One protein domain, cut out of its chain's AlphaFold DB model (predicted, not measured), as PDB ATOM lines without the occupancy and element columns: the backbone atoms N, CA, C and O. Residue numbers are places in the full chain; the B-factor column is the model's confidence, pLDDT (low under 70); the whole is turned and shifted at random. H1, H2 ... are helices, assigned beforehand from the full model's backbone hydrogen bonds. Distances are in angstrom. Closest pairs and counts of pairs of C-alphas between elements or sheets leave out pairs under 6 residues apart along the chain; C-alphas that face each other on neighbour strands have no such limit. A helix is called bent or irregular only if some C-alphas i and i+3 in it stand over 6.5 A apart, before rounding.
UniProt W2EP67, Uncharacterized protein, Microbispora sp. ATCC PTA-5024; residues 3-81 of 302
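This is residues 3 to 81 of the 302 residues of an uncharacterized protein of Microbispora sp. ATCC PTA-5024 (UniProt W2EP67). A helical hairpin of H2 and the long helix H3 makes one part of this model, and H3 runs along much of its length. H1 packs on the beginning of H2 at a steep angle, and the short last helix H4 lies side by side with H1, so that H2, H1 and H4 follow one another as a row along the length. Between H1 and H2 a long loop, residues 16 to 30, folds back on itself. The printed part has 79 residues with four named helices, in the order H1, H2, H3, H4, and no named strand; the class is all helix. The whole is compact, with a radius of gyration of the C-alphas of 13.0 A, and only just elongated, with spans of 42 by 21 by 16 A.

H1, residues 5 to 15, is the hub and touches the three other helices. After it, residues 18 to 19 pair antiparallel with residues 25 to 26, a short pairing outside any named strand. H2, residues 31 to 42, touches H1 with residues 31 to 36 alone; their closest C-alphas, those of Pro 5 and Val 32, are 5.1 A apart, and the two run opposite ways at a steep tilt of 56 degrees. H3, residues 46 to 66, forms a helical hairpin with H2, at a shallow tilt of 22 degrees, opposite ways. H3 touches H2 with residues 49 to 53 alone, the closest C-alphas being those of Ala 39 and Arg 49 at 6.1 A. H3 and H1 only just touch, with 3 pairs of C-alphas within 8 A, through residues 60 to 64 of H3 alone; the closest are Ile 15 and Leu 64 at 6.8 A. They run the same way at a tilt of 35.3 degrees, only just steep. H4, residues 74 to 81, touches H1 at a shallow tilt of 11 degrees, opposite ways, with the C-alphas of Gly 7 and Leu 81 closest at 6.2 A; H4 is apart from H2 and H3. The helix packing is part aligned, part crossed. In H1, H3 and H4 every O i to N i+4 pair is within hydrogen-bond range, in H2 5 of 8.

H1 begins at C-alpha 5, (7.696, -96.309, 60.431), and is 15.0 A long. H2 is 14.5 A long and only just irregular: C-alphas 36 and 39 are 6.6 A apart, and its line is a rough one. H3, 30.5 A long, begins at C-alpha 46, (8.128, -81.488, 71.681). H4, 10.5 A long, ends at C-alpha 81, (10.323, -101.631, 50.819).

The C-alphas farthest apart, those of Ala 44 and Leu 72, are 42.3 A apart. The printed part has no cut. The link from H1 to H2 is long, that from H2 to H3 tight, that from H3 to H4 short. The mean pLDDT of the printed part is 89.6; residues 69 to 72 are under 70.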
ATOM      1  N   VAL A   3      13.093 -93.322  55.450       89.69
ATOM      2  CA  VAL A   3      12.382 -94.557  55.798       89.69
ATOM      3  C   VAL A   3      11.175 -94.188  56.650       89.69
ATOM      4  O   VAL A   3      11.303 -93.368  57.559       89.69
ATOM      5  N   ASP A   4      10.007 -94.746  56.341       91.69
ATOM      6  CA  ASP A   4       8.807 -94.531  57.155       91.69
ATOM      7  C   ASP A   4       8.695 -95.580  58.292       91.69
ATOM      8  O   ASP A   4       9.388 -96.603  58.265       91.69
ATOM      9  N   PRO A   5       7.839 -95.371  59.312       92.75
ATOM     10  CA  PRO A   5       7.696 -96.309  60.431       92.75
ATOM     11  C   PRO A   5       7.239 -97.720  60.033       92.75
ATOM     12  O   PRO A   5       7.569 -98.689  60.717       92.75
ATOM     13  N   VAL A   6       6.500 -97.866  58.928       92.31
ATOM     14  CA  VAL A   6       6.093 -99.181  58.395       92.31
ATOM     15  C   VAL A   6       7.278 -99.868  57.713       92.31
ATOM     16  O   VAL A   6       7.427-101.086  57.766       92.31
ATOM     17  N   GLY A   7       8.160 -99.099  57.083       91.25
ATOM     18  CA  GLY A   7       9.433 -99.589  56.598       91.25
ATOM     19  C   GLY A   7      10.315-100.052  57.749       91.25
ATOM     20  O   GLY A   7      10.865-101.152  57.707       91.25
ATOM     21  N   LEU A   8      10.362 -99.258  58.818       91.75
ATOM     22  CA  LEU A   8      11.094 -99.578  60.035       91.75
ATOM     23  C   LEU A   8      10.575-100.853  60.715       91.75
ATOM     24  O   LEU A   8      11.386-101.661  61.164       91.75
ATOM     25  N   SER A   9       9.257-101.084  60.748       93.50
ATOM     26  CA  SER A   9       8.698-102.321  61.311       93.50
ATOM     27  C   SER A   9       9.151-103.565  60.556       93.50
ATOM     28  O   SER A   9       9.518-104.563  61.171       93.50
ATOM     29  N   ARG A  10       9.204-103.500  59.223       91.50
ATOM     30  CA  ARG A  10       9.689-104.613  58.393       91.50
ATOM     31  C   ARG A  10      11.184-104.857  58.547       91.50
ATOM     32  O   ARG A  10      11.607-106.007  58.518       91.50
ATOM     33  N   LEU A  11      11.974-103.803  58.745       89.25
ATOM     34  CA  LEU A  11      13.388-103.947  59.091       89.25
ATOM     35  C   LEU A  11      13.553-104.627  60.458       89.25
ATOM     36  O   LEU A  11      14.329-105.569  60.578       89.25
ATOM     37  N   LEU A  12      12.773-104.225  61.464       91.56
ATOM     38  CA  LEU A  12      12.765-104.856  62.789       91.56
ATOM     39  C   LEU A  12      12.289-106.314  62.761       91.56
ATOM     40  O   LEU A  12      12.751-107.120  63.562       91.56
ATOM     41  N   ALA A  13      11.418-106.683  61.820       90.94
ATOM     42  CA  ALA A  13      11.027-108.078  61.620       90.94
ATOM     43  C   ALA A  13      12.194-108.957  61.128       90.94
ATOM     44  O   ALA A  13      12.166-110.170  61.326       90.94
ATOM     45  N   LEU A  14      13.216-108.359  60.501       87.75
ATOM     46  CA  LEU A  14      14.427-109.060  60.072       87.75
ATOM     47  C   LEU A  14      15.485-109.133  61.170       87.75
ATOM     48  O   LEU A  14      16.047-110.197  61.403       87.75
ATOM     49  N   ILE A  15      15.776-108.000  61.809       88.50
ATOM     50  CA  ILE A  15      16.893-107.893  62.762       88.50
ATOM     51  C   ILE A  15      16.497-108.233  64.202       88.50
ATOM     52  O   ILE A  15      17.355-108.310  65.076       88.50
ATOM     53  N   GLY A  16      15.202-108.425  64.450       91.06
ATOM     54  CA  GLY A  16      14.655-108.659  65.776       91.06
ATOM     55  C   GLY A  16      14.389-107.372  66.569       91.06
ATOM     56  O   GLY A  16      14.625-106.253  66.102       91.06
ATOM     57  N   PRO A  17      13.835-107.518  67.785       94.88
ATOM     58  CA  PRO A  17      13.530-106.395  68.658       94.88
ATOM     59  C   PRO A  17      14.807-105.699  69.143       94.88
ATOM     60  O   PRO A  17      15.815-106.344  69.421       94.88
ATOM     61  N   VAL A  18      14.733-104.382  69.323       95.19
ATOM     62  CA  VAL A  18      15.827-103.570  69.867       95.19
ATOM     63  C   VAL A  18      15.388-102.868  71.144       95.19
ATOM     64  O   VAL A  18      14.223-102.504  71.302       95.19
ATOM     65  N   THR A  19      16.329-102.631  72.049       95.50
ATOM     66  CA  THR A  19      16.079-101.864  73.272       95.50
ATOM     67  C   THR A  19      16.696-100.479  73.125       95.50
ATOM     68  O   THR A  19      17.907-100.338  72.951       95.50
ATOM     69  N   ALA A  20      15.858 -99.447  73.167       92.06
ATOM     70  CA  ALA A  20      16.299 -98.061  73.226       92.06
ATOM     71  C   ALA A  20      16.696 -97.676  74.671       92.06
ATOM     72  O   ALA A  20      16.289 -98.354  75.621       92.06
ATOM     73  N   PRO A  21      17.484 -96.596  74.863       87.69
ATOM     74  CA  PRO A  21      17.801 -96.067  76.190       87.69
ATOM     75  C   PRO A  21      16.564 -95.924  77.087       87.69
ATOM     76  O   PRO A  21      15.479 -95.588  76.611       87.69
ATOM     77  N   GLY A  22      16.725 -96.192  78.386       85.31
ATOM     78  CA  GLY A  22      15.611 -96.212  79.343       85.31
ATOM     79  C   GLY A  22      14.751 -97.483  79.292       85.31
ATOM     80  O   GLY A  22      13.648 -97.487  79.825       85.31
ATOM     81  N   GLY A  23      15.222 -98.552  78.638       91.38
ATOM     82  CA  GLY A  23      14.558 -99.863  78.631       91.38
ATOM     83  C   GLY A  23      13.385 -99.988  77.654       91.38
ATOM     84  O   GLY A  23      12.706-101.015  77.635       91.38
ATOM     85  N   GLN A  24      13.135 -98.980  76.812       94.81
ATOM     86  CA  GLN A  24      12.043 -99.023  75.842       94.81
ATOM     87  C   GLN A  24      12.305-100.107  74.789       94.81
ATOM     88  O   GLN A  24      13.162 -99.958  73.917       94.81
ATOM     89  N   ARG A  25      11.508-101.176  74.825       96.50
ATOM     90  CA  ARG A  25      11.518-102.221  73.800       96.50
ATOM     91  C   ARG A  25      10.826-101.726  72.527       96.50
ATOM     92  O   ARG A  25       9.681-101.266  72.573       96.50
ATOM     93  N   VAL A  26      11.518-101.836  71.400       97.06
ATOM     94  CA  VAL A  26      11.054-101.474  70.058       97.06
ATOM     95  C   VAL A  26      11.049-102.740  69.207       97.06
ATOM     96  O   VAL A  26      12.027-103.479  69.150       97.06
ATOM     97  N   THR A  27       9.923-103.017  68.571       96.31
ATOM     98  CA  THR A  27       9.632-104.271  67.871       96.31
ATOM     99  C   THR A  27       8.954-103.970  66.540       96.31
ATOM    100  O   THR A  27       8.447-102.865  66.342       96.31
ATOM    101  N   ALA A  28       8.894-104.959  65.648       95.00
ATOM    102  CA  ALA A  28       8.122-104.841  64.414       95.00
ATOM    103  C   ALA A  28       6.649-104.478  64.685       95.00
ATOM    104  O   ALA A  28       6.082-103.637  63.991       95.00
ATOM    105  N   ASP A  29       6.054-105.041  65.735       95.62
ATOM    106  CA  ASP A  29       4.623-104.887  66.004       95.62
ATOM    107  C   ASP A  29       4.269-103.530  66.615       95.62
ATOM    108  O   ASP A  29       3.186-103.004  66.368       95.62
ATOM    109  N   ASN A  30       5.177-102.943  67.401       96.00
ATOM    110  CA  ASN A  30       4.886-101.716  68.141       96.00
ATOM    111  C   ASN A  30       5.485-100.446  67.535       96.00
ATOM    112  O   ASN A  30       5.018 -99.373  67.890       96.00
ATOM    113  N   VAL A  31       6.502-100.519  66.666       95.88
ATOM    114  CA  VAL A  31       7.275 -99.321  66.288       95.88
ATOM    115  C   VAL A  31       6.416 -98.252  65.616       95.88
ATOM    116  O   VAL A  31       6.607 -97.072  65.880       95.88
ATOM    117  N   VAL A  32       5.429 -98.665  64.818       95.06
ATOM    118  CA  VAL A  32       4.507 -97.761  64.123       95.06
ATOM    119  C   VAL A  32       3.657 -96.978  65.127       95.06
ATOM    120  O   VAL A  32       3.690 -95.749  65.138       95.06
ATOM    121  N   ASP A  33       2.944 -97.678  66.011       94.88
ATOM    122  CA  ASP A  33       2.152 -97.061  67.082       94.88
ATOM    123  C   ASP A  33       3.038 -96.225  68.013       94.88
ATOM    124  O   ASP A  33       2.668 -95.121  68.417       94.88
ATOM    125  N   LEU A  34       4.227 -96.738  68.335       95.38
ATOM    126  CA  LEU A  34       5.151 -96.123  69.273       95.38
ATOM    127  C   LEU A  34       5.614 -94.747  68.788       95.38
ATOM    128  O   LEU A  34       5.605 -93.799  69.576       95.38
ATOM    129  N   THR A  35       6.010 -94.630  67.516       95.00
ATOM    130  CA  THR A  35       6.542 -93.378  66.959       95.00
ATOM    131  C   THR A  35       5.450 -92.413  66.517       95.00
ATOM    132  O   THR A  35       5.612 -91.206  66.694       95.00
ATOM    133  N   GLU A  36       4.331 -92.921  65.997       94.06
ATOM    134  CA  GLU A  36       3.303 -92.080  65.373       94.06
ATOM    135  C   GLU A  36       2.131 -91.726  66.296       94.06
ATOM    136  O   GLU A  36       1.458 -90.724  66.065       94.06
ATOM    137  N   ARG A  37       1.899 -92.489  67.374       93.94
ATOM    138  CA  ARG A  37       0.796 -92.243  68.320       93.94
ATOM    139  C   ARG A  37       1.265 -92.130  69.764       93.94
ATOM    140  O   ARG A  37       1.061 -91.096  70.398       93.94
ATOM    141  N   THR A  38       1.909 -93.167  70.300       93.81
ATOM    142  CA  THR A  38       2.300 -93.226  71.716       93.81
ATOM    143  C   THR A  38       3.251 -92.096  72.086       93.81
ATOM    144  O   THR A  38       3.063 -91.480  73.129       93.81
ATOM    145  N   ALA A  39       4.235 -91.770  71.243       94.56
ATOM    146  CA  ALA A  39       5.154 -90.664  71.504       94.56
ATOM    147  C   ALA A  39       4.432 -89.308  71.633       94.56
ATOM    148  O   ALA A  39       4.817 -88.490  72.468       94.56
ATOM    149  N   TYR A  40       3.379 -89.074  70.844       93.12
ATOM    150  CA  TYR A  40       2.588 -87.839  70.891       93.12
ATOM    151  C   TYR A  40       1.644 -87.783  72.090       93.12
ATOM    152  O   TYR A  40       1.431 -86.704  72.633       93.12
ATOM    153  N   ALA A  41       1.115 -88.927  72.527       92.44
ATOM    154  CA  ALA A  41       0.313 -89.013  73.744       92.44
ATOM    155  C   ALA A  41       1.170 -88.897  75.019       92.44
ATOM    156  O   ALA A  41       0.757 -88.267  75.985       92.44
ATOM    157  N   ARG A  42       2.368 -89.494  75.021       93.44
ATOM    158  CA  ARG A  42       3.256 -89.568  76.193       93.44
ATOM    159  C   ARG A  42       3.968 -88.249  76.490       93.44
ATOM    160  O   ARG A  42       4.189 -87.933  77.653       93.44
ATOM    161  N   TYR A  43       4.374 -87.510  75.458       93.44
ATOM    162  CA  TYR A  43       5.217 -86.323  75.611       93.44
ATOM    163  C   TYR A  43       4.518 -85.077  75.070       93.44
ATOM    164  O   TYR A  43       4.493 -84.847  73.855       93.44
ATOM    165  N   ALA A  44       4.006 -84.251  75.987       90.31
ATOM    166  CA  ALA A  44       3.501 -82.917  75.669       90.31
ATOM    167  C   ALA A  44       4.631 -82.008  75.156       90.31
ATOM    168  O   ALA A  44       4.468 -81.357  74.125       90.31
ATOM    169  N   ASP A  45       5.800 -82.043  75.813       93.56
ATOM    170  CA  ASP A  45       7.002 -81.325  75.382       93.56
ATOM    171  C   ASP A  45       7.547 -81.886  74.045       93.56
ATOM    172  O   ASP A  45       7.995 -83.044  73.984       93.56
ATOM    173  N   PRO A  46       7.565 -81.081  72.963       91.50
ATOM    174  CA  PRO A  46       8.128 -81.488  71.681       91.50
ATOM    175  C   PRO A  46       9.618 -81.845  71.746       91.50
ATOM    176  O   PRO A  46      10.065 -82.690  70.964       91.50
ATOM    177  N   VAL A  47      10.393 -81.240  72.655       96.06
ATOM    178  CA  VAL A  47      11.831 -81.508  72.795       96.06
ATOM    179  C   VAL A  47      12.055 -82.894  73.395       96.06
ATOM    180  O   VAL A  47      12.796 -83.693  72.814       96.06
ATOM    181  N   ALA A  48      11.376 -83.227  74.496       95.69
ATOM    182  CA  ALA A  48      11.385 -84.572  75.069       95.69
ATOM    183  C   ALA A  48      10.930 -85.634  74.053       95.69
ATOM    184  O   ALA A  48      11.610 -86.649  73.871       95.69
ATOM    185  N   ARG A  49       9.846 -85.367  73.310       94.94
ATOM    186  CA  ARG A  49       9.361 -86.263  72.248       94.94
ATOM    187  C   ARG A  49      10.413 -86.493  71.163       94.94
ATOM    188  O   ARG A  49      10.659 -87.632  70.770       94.94
ATOM    189  N   LYS A  50      11.064 -85.427  70.687       94.94
ATOM    190  CA  LYS A  50      12.126 -85.515  69.675       94.94
ATOM    191  C   LYS A  50      13.312 -86.337  70.180       94.94
ATOM    192  O   LYS A  50      13.801 -87.188  69.442       94.94
ATOM    193  N   ARG A  51      13.745 -86.134  71.430       96.44
ATOM    194  CA  ARG A  51      14.815 -86.939  72.050       96.44
ATOM    195  C   ARG A  51      14.451 -88.424  72.082       96.44
ATOM    196  O   ARG A  51      15.272 -89.250  71.697       96.44
ATOM    197  N   PHE A  52      13.216 -88.754  72.458       95.62
ATOM    198  CA  PHE A  52      12.717 -90.129  72.459       95.62
ATOM    199  C   PHE A  52      12.738 -90.771  71.059       95.62
ATOM    200  O   PHE A  52      13.270 -91.868  70.890       95.62
ATOM    201  N   LEU A  53      12.237 -90.072  70.035       94.94
ATOM    202  CA  LEU A  53      12.241 -90.570  68.653       94.94
ATOM    203  C   LEU A  53      13.668 -90.745  68.097       94.94
ATOM    204  O   LEU A  53      13.950 -91.746  67.438       94.94
ATOM    205  N   ILE A  54      14.588 -89.824  68.407       95.12
ATOM    206  CA  ILE A  54      16.013 -89.949  68.048       95.12
ATOM    207  C   ILE A  54      16.645 -91.162  68.739       95.12
ATOM    208  O   ILE A  54      17.417 -91.889  68.115       95.12
ATOM    209  N   ALA A  55      16.307 -91.416  70.007       95.19
ATOM    210  CA  ALA A  55      16.817 -92.566  70.746       95.19
ATOM    211  C   ALA A  55      16.379 -93.897  70.111       95.19
ATOM    212  O   ALA A  55      17.205 -94.802  69.967       95.19
ATOM    213  N   ILE A  56      15.119 -93.992  69.663       94.31
ATOM    214  CA  ILE A  56      14.614 -95.134  68.885       94.31
ATOM    215  C   ILE A  56      15.393 -95.271  67.573       94.31
ATOM    216  O   ILE A  56      15.959 -96.332  67.311       94.31
ATOM    217  N   ALA A  57      15.476 -94.203  66.773       92.38
ATOM    218  CA  ALA A  57      16.171 -94.232  65.485       92.38
ATOM    219  C   ALA A  57      17.644 -94.655  65.632       92.38
ATOM    220  O   ALA A  57      18.132 -95.490  64.869       92.38
ATOM    221  N   GLY A  58      18.340 -94.142  66.651       92.88
ATOM    222  CA  GLY A  58      19.722 -94.508  66.954       92.88
ATOM    223  C   GLY A  58      19.880 -95.967  67.389       92.88
ATOM    224  O   GLY A  58      20.842 -96.618  66.986       92.88
ATOM    225  N   ALA A  59      18.944 -96.500  68.182       93.25
ATOM    226  CA  ALA A  59      18.959 -97.904  68.587       93.25
ATOM    227  C   ALA A  59      18.760 -98.843  67.389       93.25
ATOM    228  O   ALA A  59      19.541 -99.778  67.216       93.25
ATOM    229  N   VAL A  60      17.775 -98.558  66.528       90.81
ATOM    230  CA  VAL A  60      17.522 -99.374  65.331       90.81
ATOM    231  C   VAL A  60      18.674 -99.266  64.332       90.81
ATOM    232  O   VAL A  60      19.115-100.283  63.809       90.81
ATOM    233  N   SER A  61      19.215 -98.064  64.111       89.56
ATOM    234  CA  SER A  61      20.365 -97.853  63.223       89.56
ATOM    235  C   SER A  61      21.588 -98.670  63.661       89.56
ATOM    236  O   SER A  61      22.149 -99.415  62.862       89.56
ATOM    237  N   ARG A  62      21.948 -98.637  64.956       90.88
ATOM    238  CA  ARG A  62      23.053 -99.457  65.489       90.88
ATOM    239  C   ARG A  62      22.809-100.956  65.333       90.88
ATOM    240  O   ARG A  62      23.757-101.690  65.075       90.88
ATOM    241  N   ALA A  63      21.571-101.409  65.522       89.19
ATOM    242  CA  ALA A  63      21.221-102.812  65.341       89.19
ATOM    243  C   ALA A  63      21.314-103.232  63.866       89.19
ATOM    244  O   ALA A  63      21.886-104.277  63.575       89.19
ATOM    245  N   LEU A  64      20.854-102.386  62.936       85.25
ATOM    246  CA  LEU A  64      20.997-102.606  61.493       85.25
ATOM    247  C   LEU A  64      22.465-102.714  61.071       85.25
ATOM    248  O   LEU A  64      22.809-103.637  60.343       85.25
ATOM    249  N   SER A  65      23.344-101.833  61.560       85.38
ATOM    250  CA  SER A  65      24.783-101.885  61.244       85.38
ATOM    251  C   SER A  65      25.488-103.148  61.749       85.38
ATOM    252  O   SER A  65      26.588-103.444  61.297       85.38
ATOM    253  N   ARG A  66      24.894-103.860  62.713       85.50
ATOM    254  CA  ARG A  66      25.431-105.105  63.286       85.50
ATOM    255  C   ARG A  66      24.734-106.352  62.749       85.50
ATOM    256  O   ARG A  66      25.153-107.459  63.075       85.50
ATOM    257  N   ALA A  67      23.652-106.188  61.990       78.44
ATOM    258  CA  ALA A  67      22.906-107.309  61.451       78.44
ATOM    259  C   ALA A  67      23.773-108.057  60.420       78.44
ATOM    260  O   ALA A  67      24.405-107.404  59.586       78.44
ATOM    261  N   PRO A  68      23.808-109.402  60.441       70.75
ATOM    262  CA  PRO A  68      24.566-110.170  59.461       70.75
ATOM    263  C   PRO A  68      24.079-109.861  58.040       70.75
ATOM    264  O   PRO A  68      22.908-110.080  57.716       70.75
ATOM    265  N   ALA A  69      24.977-109.354  57.191       62.41
ATOM    266  CA  ALA A  69      24.673-108.993  55.805       62.41
ATOM    267  C   ALA A  69      24.311-110.214  54.933       62.41
ATOM    268  O   ALA A  69      23.629-110.069  53.920       62.41
ATOM    269  N   ASP A  70      24.706-111.414  55.367       60.50
ATOM    270  CA  ASP A  70      24.635-112.654  54.586       60.50
ATOM    271  C   ASP A  70      23.270-113.343  54.578       60.50
ATOM    272  O   ASP A  70      23.093-114.384  53.940       60.50
ATOM    273  N   SER A  71      22.252-112.793  55.248       56.50
ATOM    274  CA  SER A  71      20.924-113.380  55.108       56.50
ATOM    275  C   SER A  71      20.326-112.974  53.755       56.50
ATOM    276  O   SER A  71      19.835-111.861  53.568       56.50
ATOM    277  N   LEU A  72      20.273-113.924  52.813       61.94
ATOM    278  CA  LEU A  72      19.515-113.820  51.549       61.94
ATOM    279  C   LEU A  72      18.050-113.362  51.755       61.94
ATOM    280  O   LEU A  72      17.372-112.954  50.818       61.94
ATOM    281  N   ARG A  73      17.566-113.391  53.003       73.06
ATOM    282  CA  ARG A  73      16.265-112.902  53.465       73.06
ATOM    283  C   ARG A  73      16.131-111.371  53.482       73.06
ATOM    284  O   ARG A  73      15.002-110.885  53.477       73.06
ATOM    285  N   VAL A  74      17.229-110.609  53.484       78.75
ATOM    286  CA  VAL A  74      17.203-109.131  53.515       78.75
ATOM    287  C   VAL A  74      16.820-108.544  52.157       78.75
ATOM    288  O   VAL A  74      16.019-107.608  52.099       78.75
ATOM    289  N   LEU A  75      17.333-109.106  51.056       81.56
ATOM    290  CA  LEU A  75      17.118-108.562  49.710       81.56
ATOM    291  C   LEU A  75      15.631-108.489  49.313       81.56
ATOM    292  O   LEU A  75      15.210-107.420  48.867       81.56
ATOM    293  N   PRO A  76      14.794-109.530  49.520       84.62
ATOM    294  CA  PRO A  76      13.368-109.451  49.200       84.62
ATOM    295  C   PRO A  76      12.625-108.387  50.014       84.62
ATOM    296  O   PRO A  76      11.740-107.713  49.488       84.62
ATOM    297  N   VAL A  77      12.990-108.199  51.287       85.44
ATOM    298  CA  VAL A  77      12.375-107.171  52.138       85.44
ATOM    299  C   VAL A  77      12.776-105.779  51.670       85.44
ATOM    300  O   VAL A  77      11.900-104.935  51.508       85.44
ATOM    301  N   LEU A  78      14.060-105.538  51.388       84.19
ATOM    302  CA  LEU A  78      14.516-104.256  50.845       84.19
ATOM    303  C   LEU A  78      13.888-103.960  49.479       84.19
ATOM    304  O   LEU A  78      13.449-102.835  49.248       84.19
ATOM    305  N   ALA A  79      13.770-104.962  48.604       85.25
ATOM    306  CA  ALA A  79      13.090-104.828  47.320       85.25
ATOM    307  C   ALA A  79      11.606-104.469  47.500       85.25
ATOM    308  O   ALA A  79      11.112-103.555  46.840       85.25
ATOM    309  N   GLY A  80      10.905-105.123  48.433       87.75
ATOM    310  CA  GLY A  80       9.519-104.793  48.774       87.75
ATOM    311  C   GLY A  80       9.372-103.385  49.361       87.75
ATOM    312  O   GLY A  80       8.465-102.647  48.984       87.75
ATOM    313  N   LEU A  81      10.288-102.976  50.240       89.38
ATOM    314  CA  LEU A  81      10.323-101.631  50.819       89.38
ATOM    315  C   LEU A  81      10.576-100.552  49.764       89.38
ATOM    316  O   LEU A  81       9.906 -99.520  49.784       89.38
TER     317      LEU A  81